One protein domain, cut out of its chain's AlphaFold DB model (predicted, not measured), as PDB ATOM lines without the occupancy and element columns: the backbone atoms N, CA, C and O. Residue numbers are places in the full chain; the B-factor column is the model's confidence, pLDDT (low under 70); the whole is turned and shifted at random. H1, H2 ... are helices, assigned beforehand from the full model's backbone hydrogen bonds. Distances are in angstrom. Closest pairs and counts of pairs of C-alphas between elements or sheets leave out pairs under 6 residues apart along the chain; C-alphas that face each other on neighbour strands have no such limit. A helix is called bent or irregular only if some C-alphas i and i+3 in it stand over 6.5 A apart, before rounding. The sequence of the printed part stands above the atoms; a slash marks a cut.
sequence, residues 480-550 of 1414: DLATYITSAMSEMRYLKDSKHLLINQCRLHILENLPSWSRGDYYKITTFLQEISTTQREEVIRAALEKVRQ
ATOM      1  N   ASP A 480      -0.200   7.069  19.745       84.32
ATOM      2  CA  ASP A 480      -0.173   7.793  21.020       84.32
ATOM      3  C   ASP A 480       1.273   8.045  21.490       84.32
ATOM      4  O   ASP A 480       1.634   9.160  21.880       84.32
ATOM      5  N   LEU A 481       2.134   7.023  21.401       85.25
ATOM      6  CA  LEU A 481       3.556   7.119  21.752       85.25
ATOM      7  C   LEU A 481       4.302   8.095  20.831       85.25
ATOM      8  O   LEU A 481       5.069   8.936  21.306       85.25
ATOM      9  N   ALA A 482       4.069   8.012  19.518       86.78
ATOM     10  CA  ALA A 482       4.695   8.902  18.542       86.78
ATOM     11  C   ALA A 482       4.281  10.366  18.756       86.78
ATOM     12  O   ALA A 482       5.126  11.268  18.694       86.78
ATOM     13  N   THR A 483       3.002  10.599  19.059       85.03
ATOM     14  CA  THR A 483       2.448  11.925  19.351       85.03
ATOM     15  C   THR A 483       3.074  12.515  20.613       85.03
ATOM     16  O   THR A 483       3.557  13.651  20.586       85.03
ATOM     17  N   TYR A 484       3.165  11.727  21.688       84.82
ATOM     18  CA  TYR A 484       3.796  12.137  22.943       84.82
ATOM     19  C   TYR A 484       5.273  12.524  22.761       84.82
ATOM     20  O   TYR A 484       5.679  13.631  23.119       84.82
ATOM     21  N   ILE A 485       6.068  11.653  22.127       88.46
ATOM     22  CA  ILE A 485       7.502  11.888  21.888       88.46
ATOM     23  C   ILE A 485       7.714  13.118  20.995       88.46
ATOM     24  O   ILE A 485       8.582  13.951  21.264       88.46
ATOM     25  N   THR A 486       6.908  13.260  19.940       88.71
ATOM     26  CA  THR A 486       6.989  14.404  19.021       88.71
ATOM     27  C   THR A 486       6.672  15.715  19.730       88.71
ATOM     28  O   THR A 486       7.400  16.692  19.536       88.71
ATOM     29  N   SER A 487       5.619  15.741  20.552       85.29
ATOM     30  CA  SER A 487       5.240  16.905  21.355       85.29
ATOM     31  C   SER A 487       6.380  17.314  22.288       85.29
ATOM     32  O   SER A 487       6.871  18.438  22.197       85.29
ATOM     33  N   ALA A 488       6.907  16.370  23.073       85.39
ATOM     34  CA  ALA A 488       7.989  16.626  24.020       85.39
ATOM     35  C   ALA A 488       9.257  17.175  23.344       85.39
ATOM     36  O   ALA A 488       9.808  18.191  23.768       85.39
ATOM     37  N   MET A 489       9.706  16.575  22.233       90.56
ATOM     38  CA  MET A 489      10.875  17.082  21.500       90.56
ATOM     39  C   MET A 489      10.652  18.481  20.907       90.56
ATOM     40  O   MET A 489      11.616  19.195  20.636       90.56
ATOM     41  N   SER A 490       9.401  18.870  20.644       88.24
ATOM     42  CA  SER A 490       9.056  20.174  20.057       88.24
ATOM     43  C   SER A 490       9.052  21.310  21.090       88.24
ATOM     44  O   SER A 490       9.141  22.481  20.718       88.24
ATOM     45  N   GLU A 491       9.028  20.976  22.379       84.07
ATOM     46  CA  GLU A 491       9.167  21.927  23.488       84.07
ATOM     47  C   GLU A 491      10.621  22.083  23.957       84.07
ATOM     48  O   GLU A 491      11.002  23.122  24.502       84.07
ATOM     49  N   MET A 492      11.478  21.096  23.681       87.58
ATOM     50  CA  MET A 492      12.890  21.123  24.067       87.58
ATOM     51  C   MET A 492      13.686  22.196  23.319       87.58
ATOM     52  O   MET A 492      13.730  22.226  22.088       87.58
ATOM     53  N   ARG A 493      14.441  23.010  24.067       85.56
ATOM     54  CA  ARG A 493      15.254  24.121  23.538       85.56
ATOM     55  C   ARG A 493      16.139  23.738  22.342       85.56
ATOM     56  O   ARG A 493      16.258  24.532  21.415       85.56
ATOM     57  N   TYR A 494      16.757  22.555  22.372       87.19
ATOM     58  CA  TYR A 494      17.736  22.111  21.367       87.19
ATOM     59  C   TYR A 494      17.174  21.159  20.300       87.19
ATOM     60  O   TYR A 494      17.850  20.915  19.305       87.19
ATOM     61  N   LEU A 495      15.948  20.647  20.470       87.41
ATOM     62  CA  LEU A 495      15.292  19.734  19.518       87.41
ATOM     63  C   LEU A 495      14.039  20.330  18.852       87.41
ATOM     64  O   LEU A 495      13.455  19.693  17.974       87.41
ATOM     65  N   LYS A 496      13.652  21.561  19.214       88.89
ATOM     66  CA  LYS A 496      12.471  22.269  18.698       88.89
ATOM     67  C   LYS A 496      12.514  22.580  17.198       88.89
ATOM     68  O   LYS A 496      11.467  22.573  16.554       88.89
ATOM     69  N   ASP A 497      13.689  22.857  16.626       86.14
ATOM     70  CA  ASP A 497      13.813  23.211  15.204       86.14
ATOM     71  C   ASP A 497      13.798  21.970  14.296       86.14
ATOM     72  O   ASP A 497      14.836  21.424  13.917       86.14
ATOM     73  N   SER A 498      12.594  21.539  13.913       83.16
ATOM     74  CA  SER A 498      12.386  20.410  12.998       83.16
ATOM     75  C   SER A 498      12.891  20.650  11.569       83.16
ATOM     76  O   SER A 498      12.959  19.702  10.787       83.16
ATOM     77  N   LYS A 499      13.257  21.888  11.201       84.15
ATOM     78  CA  LYS A 499      13.755  22.222   9.856       84.15
ATOM     79  C   LYS A 499      15.265  22.032   9.726       84.15
ATOM     80  O   LYS A 499      15.764  21.891   8.610       84.15
ATOM     81  N   HIS A 500      16.000  22.017  10.835       85.79
ATOM     82  CA  HIS A 500      17.444  21.814  10.823       85.79
ATOM     83  C   HIS A 500      17.791  20.342  10.551       85.79
ATOM     84  O   HIS A 500      17.389  19.453  11.301       85.79
ATOM     85  N   LEU A 501      18.591  20.070   9.512       86.21
ATOM     86  CA  LEU A 501      18.858  18.711   9.014       86.21
ATOM     87  C   LEU A 501      19.357  17.740  10.103       86.21
ATOM     88  O   LEU A 501      18.792  16.661  10.257       86.21
ATOM     89  N   LEU A 502      20.374  18.136  10.883       84.09
ATOM     90  CA  LEU A 502      20.939  17.293  11.954       84.09
ATOM     91  C   LEU A 502      19.947  17.058  13.104       84.09
ATOM     92  O   LEU A 502      19.905  15.973  13.678       84.09
ATOM     93  N   ILE A 503      19.113  18.057  13.419       87.45
ATOM     94  CA  ILE A 503      18.110  17.942  14.485       87.45
ATOM     95  C   ILE A 503      17.007  16.998  14.018       87.45
ATOM     96  O   ILE A 503      16.612  16.106  14.758       87.45
ATOM     97  N   ASN A 504      16.557  17.133  12.771       87.61
ATOM     98  CA  ASN A 504      15.549  16.250  12.201       87.61
ATOM     99  C   ASN A 504      16.038  14.793  12.109       87.61
ATOM    100  O   ASN A 504      15.291  13.882  12.444       87.61
ATOM    101  N   GLN A 505      17.305  14.562  11.742       88.65
ATOM    102  CA  GLN A 505      17.913  13.223  11.790       88.65
ATOM    103  C   GLN A 505      17.919  12.644  13.210       88.65
ATOM    104  O   GLN A 505      17.566  11.481  13.402       88.65
ATOM    105  N   CYS A 506      18.269  13.452  14.214       89.01
ATOM    106  CA  CYS A 506      18.229  13.043  15.617       89.01
ATOM    107  C   CYS A 506      16.793  12.729  16.085       89.01
ATOM    108  O   CYS A 506      16.559  11.682  16.685       89.01
ATOM    109  N   ARG A 507      15.813  13.577  15.740       92.05
ATOM    110  CA  ARG A 507      14.385  13.371  16.042       92.05
ATOM    111  C   ARG A 507      13.841  12.087  15.420       92.05
ATOM    112  O   ARG A 507      13.154  11.335  16.102       92.05
ATOM    113  N   LEU A 508      14.167  11.820  14.153       90.36
ATOM    114  CA  LEU A 508      13.792  10.579  13.468       90.36
ATOM    115  C   LEU A 508      14.416   9.362  14.152       90.36
ATOM    116  O   LEU A 508      13.715   8.394  14.423       90.36
ATOM    117  N   HIS A 509      15.695   9.440  14.525       89.87
ATOM    118  CA  HIS A 509      16.366   8.357  15.238       89.87
ATOM    119  C   HIS A 509      15.713   8.049  16.598       89.87
ATOM    120  O   HIS A 509      15.567   6.879  16.955       89.87
ATOM    121  N   ILE A 510      15.283   9.079  17.338       90.66
ATOM    122  CA  ILE A 510      14.524   8.922  18.587       90.66
ATOM    123  C   ILE A 510      13.160   8.271  18.305       90.66
ATOM    124  O   ILE A 510      12.817   7.295  18.966       90.66
ATOM    125  N   LEU A 511      12.405   8.757  17.312       90.14
ATOM    126  CA  LEU A 511      11.075   8.231  16.961       90.14
ATOM    127  C   LEU A 511      11.106   6.778  16.464       90.14
ATOM    128  O   LEU A 511      10.187   6.021  16.759       90.14
ATOM    129  N   GLU A 512      12.154   6.376  15.747       88.52
ATOM    130  CA  GLU A 512      12.320   5.003  15.259       88.52
ATOM    131  C   GLU A 512      12.640   4.010  16.387       88.52
ATOM    132  O   GLU A 512      12.149   2.882  16.386       88.52
ATOM    133  N   ASN A 513      13.470   4.409  17.357       89.32
ATOM    134  CA  ASN A 513      14.056   3.474  18.320       89.32
ATOM    135  C   ASN A 513      13.378   3.517  19.691       89.32
ATOM    136  O   ASN A 513      13.085   2.466  20.261       89.32
ATOM    137  N   LEU A 514      13.070   4.707  20.212       87.93
ATOM    138  CA  LEU A 514      12.571   4.879  21.575       87.93
ATOM    139  C   LEU A 514      11.267   4.106  21.859       87.93
ATOM    140  O   LEU A 514      11.226   3.435  22.895       87.93
ATOM    141  N   PRO A 515      10.231   4.105  20.987       84.16
ATOM    142  CA  PRO A 515       8.997   3.355  21.248       84.16
ATOM    143  C   PRO A 515       9.237   1.847  21.402       84.16
ATOM    144  O   PRO A 515       8.686   1.208  22.300       84.16
ATOM    145  N   SER A 516      10.103   1.277  20.558       81.30
ATOM    146  CA  SER A 516      10.406  -0.157  20.585       81.30
ATOM    147  C   SER A 516      11.308  -0.535  21.764       81.30
ATOM    148  O   SER A 516      11.058  -1.539  22.435       81.30
ATOM    149  N   TRP A 517      12.318   0.283  22.075       83.76
ATOM    150  CA  TRP A 517      13.290   0.005  23.139       83.76
ATOM    151  C   TRP A 517      12.694   0.201  24.534       83.76
ATOM    152  O   TRP A 517      12.986  -0.570  25.446       83.76
ATOM    153  N   SER A 518      11.786   1.166  24.684       76.12
ATOM    154  CA  SER A 518      10.995   1.341  25.906       76.12
ATOM    155  C   SER A 518       9.897   0.281  26.070       76.12
ATOM    156  O   SER A 518       9.357   0.153  27.164       76.12
ATOM    157  N   ARG A 519       9.572  -0.500  25.025       73.15
ATOM    158  CA  ARG A 519       8.399  -1.404  24.963       73.15
ATOM    159  C   ARG A 519       7.066  -0.674  25.215       73.15
ATOM    160  O   ARG A 519       6.125  -1.257  25.760       73.15
ATOM    161  N   GLY A 520       7.003   0.600  24.821       74.01
ATOM    162  CA  GLY A 520       5.856   1.482  25.040       74.01
ATOM    163  C   GLY A 520       5.681   1.968  26.481       74.01
ATOM    164  O   GLY A 520       4.599   2.432  26.820       74.01
ATOM    165  N   ASP A 521       6.702   1.840  27.329       74.93
ATOM    166  CA  ASP A 521       6.686   2.312  28.715       74.93
ATOM    167  C   ASP A 521       6.882   3.839  28.781       74.93
ATOM    168  O   ASP A 521       7.989   4.353  28.571       74.93
ATOM    169  N   TYR A 522       5.805   4.566  29.087       76.56
ATOM    170  CA  TYR A 522       5.798   6.025  29.199       76.56
ATOM    171  C   TYR A 522       6.772   6.549  30.257       76.56
ATOM    172  O   TYR A 522       7.317   7.638  30.073       76.56
ATOM    173  N   TYR A 523       7.049   5.799  31.329       66.95
ATOM    174  CA  TYR A 523       7.999   6.229  32.353       66.95
ATOM    175  C   TYR A 523       9.428   6.261  31.801       66.95
ATOM    176  O   TYR A 523      10.139   7.259  31.946       66.95
ATOM    177  N   LYS A 524       9.831   5.216  31.067       70.13
ATOM    178  CA  LYS A 524      11.138   5.180  30.388       70.13
ATOM    179  C   LYS A 524      11.267   6.270  29.336       70.13
ATOM    180  O   LYS A 524      12.315   6.906  29.235       70.13
ATOM    181  N   ILE A 525      10.206   6.485  28.561       82.09
ATOM    182  CA  ILE A 525      10.163   7.530  27.537       82.09
ATOM    183  C   ILE A 525      10.333   8.903  28.191       82.09
ATOM    184  O   ILE A 525      11.173   9.682  27.757       82.09
ATOM    185  N   THR A 526       9.594   9.183  29.264       74.99
ATOM    186  CA  THR A 526       9.637  10.472  29.971       74.99
ATOM    187  C   THR A 526      10.994  10.715  30.624       74.99
ATOM    188  O   THR A 526      11.571  11.784  30.441       74.99
ATOM    189  N   THR A 527      11.547   9.712  31.308       69.15
ATOM    190  CA  THR A 527      12.884   9.780  31.921       69.15
ATOM    191  C   THR A 527      13.961  10.065  30.873       69.15
ATOM    192  O   THR A 527      14.786  10.960  31.058       69.15
ATOM    193  N   PHE A 528      13.913   9.374  29.730       84.17
ATOM    194  CA  PHE A 528      14.817   9.641  28.610       84.17
ATOM    195  C   PHE A 528      14.658  11.067  28.069       84.17
ATOM    196  O   PHE A 528      15.649  11.776  27.904       84.17
ATOM    197  N   LEU A 529      13.420  11.509  27.822       84.52
ATOM    198  CA  LEU A 529      13.121  12.851  27.314       84.52
ATOM    199  C   LEU A 529      13.627  13.945  28.271       84.52
ATOM    200  O   LEU A 529      14.182  14.946  27.820       84.52
ATOM    201  N   GLN A 530      13.509  13.739  29.585       78.24
ATOM    202  CA  GLN A 530      14.063  14.638  30.598       78.24
ATOM    203  C   GLN A 530      15.600  14.656  30.579       78.24
ATOM    204  O   GLN A 530      16.176  15.745  30.581       78.24
ATOM    205  N   GLU A 531      16.270  13.497  30.488       80.01
ATOM    206  CA  GLU A 531      17.745  13.399  30.425       80.01
ATOM    207  C   GLU A 531      18.317  14.148  29.207       80.01
ATOM    208  O   GLU A 531      19.350  14.821  29.300       80.01
ATOM    209  N   ILE A 532      17.632  14.094  28.060       87.00
ATOM    210  CA  ILE A 532      18.097  14.760  26.835       87.00
ATOM    211  C   ILE A 532      17.681  16.233  26.732       87.00
ATOM    212  O   ILE A 532      18.290  16.972  25.958       87.00
ATOM    213  N   SER A 533      16.690  16.683  27.512       83.53
ATOM    214  CA  SER A 533      16.102  18.033  27.407       83.53
ATOM    215  C   SER A 533      17.121  19.175  27.556       83.53
ATOM    216  O   SER A 533      16.971  20.235  26.944       83.53
ATOM    217  N   THR A 534      18.191  18.953  28.329       78.77
ATOM    218  CA  THR A 534      19.252  19.936  28.608       78.77
ATOM    219  C   THR A 534      20.501  19.769  27.739       78.77
ATOM    220  O   THR A 534      21.439  20.560  27.838       78.77
ATOM    221  N   THR A 535      20.552  18.732  26.907       80.47
ATOM    222  CA  THR A 535      21.774  18.288  26.232       80.47
ATOM    223  C   THR A 535      21.875  18.854  24.815       80.47
ATOM    224  O   THR A 535      20.929  18.802  24.039       80.47
ATOM    225  N   GLN A 536      23.059  19.360  24.448       81.05
ATOM    226  CA  GLN A 536      23.351  19.880  23.097       81.05
ATOM    227  C   GLN A 536      24.074  18.870  22.190       81.05
ATOM    228  O   GLN A 536      24.214  19.094  20.991       81.05
ATOM    229  N   ARG A 537      24.606  17.783  22.765       81.57
ATOM    230  CA  ARG A 537      25.501  16.837  22.083       81.57
ATOM    231  C   ARG A 537      24.752  15.585  21.644       81.57
ATOM    232  O   ARG A 537      24.277  14.830  22.488       81.57
ATOM    233  N   GLU A 538      24.753  15.311  20.343       83.47
ATOM    234  CA  GLU A 538      24.149  14.101  19.762       83.47
ATOM    235  C   GLU A 538      24.705  12.806  20.382       83.47
ATOM    236  O   GLU A 538      23.950  11.885  20.673       83.47
ATOM    237  N   GLU A 539      26.011  12.746  20.655       82.95
ATOM    238  CA  GLU A 539      26.673  11.591  21.283       82.95
ATOM    239  C   GLU A 539      26.067  11.233  22.648       82.95
ATOM    240  O   GLU A 539      25.922  10.058  22.978       82.95
ATOM    241  N   VAL A 540      25.685  12.246  23.429       82.13
ATOM    242  CA  VAL A 540      25.085  12.069  24.758       82.13
ATOM    243  C   VAL A 540      23.637  11.605  24.625       82.13
ATOM    244  O   VAL A 540      23.226  10.711  25.357       82.13
ATOM    245  N   ILE A 541      22.893  12.134  23.646       85.36
ATOM    246  CA  ILE A 541      21.537  11.666  23.316       85.36
ATOM    247  C   ILE A 541      21.573  10.191  22.896       85.36
ATOM    248  O   ILE A 541      20.781   9.393  23.387       85.36
ATOM    249  N   ARG A 542      22.524   9.804  22.035       84.54
ATOM    250  CA  ARG A 542      22.714   8.409  21.601       84.54
ATOM    251  C   ARG A 542      23.099   7.493  22.761       84.54
ATOM    252  O   ARG A 542      22.546   6.405  22.878       84.54
ATOM    253  N   ALA A 543      24.005   7.938  23.633       81.71
ATOM    254  CA  ALA A 543      24.387   7.182  24.822       81.71
ATOM    255  C   ALA A 543      23.206   7.000  25.790       81.71
ATOM    256  O   ALA A 543      23.009   5.901  26.299       81.71
ATOM    257  N   ALA A 544      22.402   8.044  26.015       79.83
ATOM    258  CA  ALA A 544      21.183   7.963  26.819       79.83
ATOM    259  C   ALA A 544      20.153   7.012  26.190       79.83
ATOM    260  O   ALA A 544      19.554   6.203  26.892       79.83
ATOM    261  N   LEU A 545      20.001   7.034  24.861       83.45
ATOM    262  CA  LEU A 545      19.065   6.163  24.148       83.45
ATOM    263  C   LEU A 545      19.467   4.686  24.294       83.45
ATOM    264  O   LEU A 545      18.609   3.843  24.540       83.45
ATOM    265  N   GLU A 546      20.766   4.370  24.251       80.97
ATOM    266  CA  GLU A 546      21.264   3.018  24.555       80.97
ATOM    267  C   GLU A 546      21.035   2.600  26.016       80.97
ATOM    268  O   GLU A 546      20.819   1.418  26.283       80.97
ATOM    269  N   LYS A 547      21.006   3.531  26.982       75.30
ATOM    270  CA  LYS A 547      20.637   3.196  28.372       75.30
ATOM    271  C   LYS A 547      19.168   2.786  28.502       75.30
ATOM    272  O   LYS A 547      18.868   1.937  29.334       75.30
ATOM    273  N   VAL A 548      18.258   3.339  27.687       73.18
ATOM    274  CA  VAL A 548      16.819   2.976  27.700       73.18
ATOM    275  C   VAL A 548      16.600   1.505  27.349       73.18
ATOM    276  O   VAL A 548      15.626   0.887  27.776       73.18
ATOM    277  N   ARG A 549      17.534   0.925  26.593       69.54
ATOM    278  CA  ARG A 549      17.549  -0.495  26.247       69.54
ATOM    279  C   ARG A 549      17.740  -1.406  27.472       69.54
ATOM    280  O   ARG A 549      17.387  -2.582  27.390       69.54
ATOM    281  N   GLN A 550      18.284  -0.884  28.576       64.17
ATOM    282  CA  GLN A 550      18.471  -1.600  29.846       64.17
ATOM    283  C   GLN A 550      17.158  -1.645  30.647       64.17
ATOM    284  O   GLN A 550      16.319  -0.746  30.552       64.17
TER     285      GLN A 550
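AT A GLANCE: This is residues 480 to 550 of the 1414 residues of an uncharacterized protein of Fonsecaea pedrosoi CBS 271.37 (UniProt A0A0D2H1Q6). Four helices make a small up-and-down bundle, with H1, H2, H4 and H3 touching in turn round a ring and each helix running against the one before it in the chain. Across this ring H2 and H3 come close to each other, while H1 and H4 take the two far corners and stay apart. The printed part has 71 residues with four named helices, H1, H2, H3 and H4 in chain order, and no named strand; its class is all helix. It is compact, with a radius of gyration of the C-alphas of 10.9 A, and its C-alphas span 29 by 25 by 18 A.

IN THESE COORDINATES: The longest helix, H2, holds residues 501 to 517 and measures 24.1 A from its first C-alpha at (18.858, 18.711, 9.014) to its last. H2 is irregular, with C-alphas 512 and 515 standing 7.0 A apart. H1 is residues 480 to 491, 17.1 A long, and its first C-alpha is at (-0.173, 7.793, 21.020). H3 is residues 522 to 533, 15.9 A long. H4 is residues 538 to 548, 15.5 A long, and ends with C-alpha 548 at (16.819, 2.976, 27.700).

HOW THE PARTS SIT: H2 touches H1, with the C-alphas of Ala 482 and Leu 511 closest at 6.6 A. These two form a helical hairpin, running opposite ways at a steep tilt of 35.3 degrees, only just past shallow. H2 also touches H4, closest at the C-alphas of Trp 517 and Val 548, 6.5 A apart; the two run the same way at a shallow tilt of 6 degrees. H2 and H3 are close but not clearly touching, with the C-alphas of Leu 514 and Ile 525 closest at 7.0 A. H3 and H4 touch and form the second helical hairpin, opposite ways at a shallow tilt of 20 degrees, and the C-alphas of Ile 532 and Ile 541 are the closest at 5.8 A. H1 touches H3, closest at the C-alphas of Ala 488 and Leu 529, 7.2 A apart, the same way at a shallow tilt of 19 degrees. H1 and H4 are apart. In H1, H3 and H4 every O i to N i+4 pair is within hydrogen-bond range; in H2 it is 11 of 13.

THE WHOLE: The two C-alphas farthest apart are those of Lys 499 and Gln 550, at 31.5 A. The printed part has no cut. The links from H2 to H3 and from H3 to H4 are tight, and the one from H1 to H2, with 9 residues, is short. The mean pLDDT of the printed part is 82.9; residues 523, 527 and 549 to 550 are under 70.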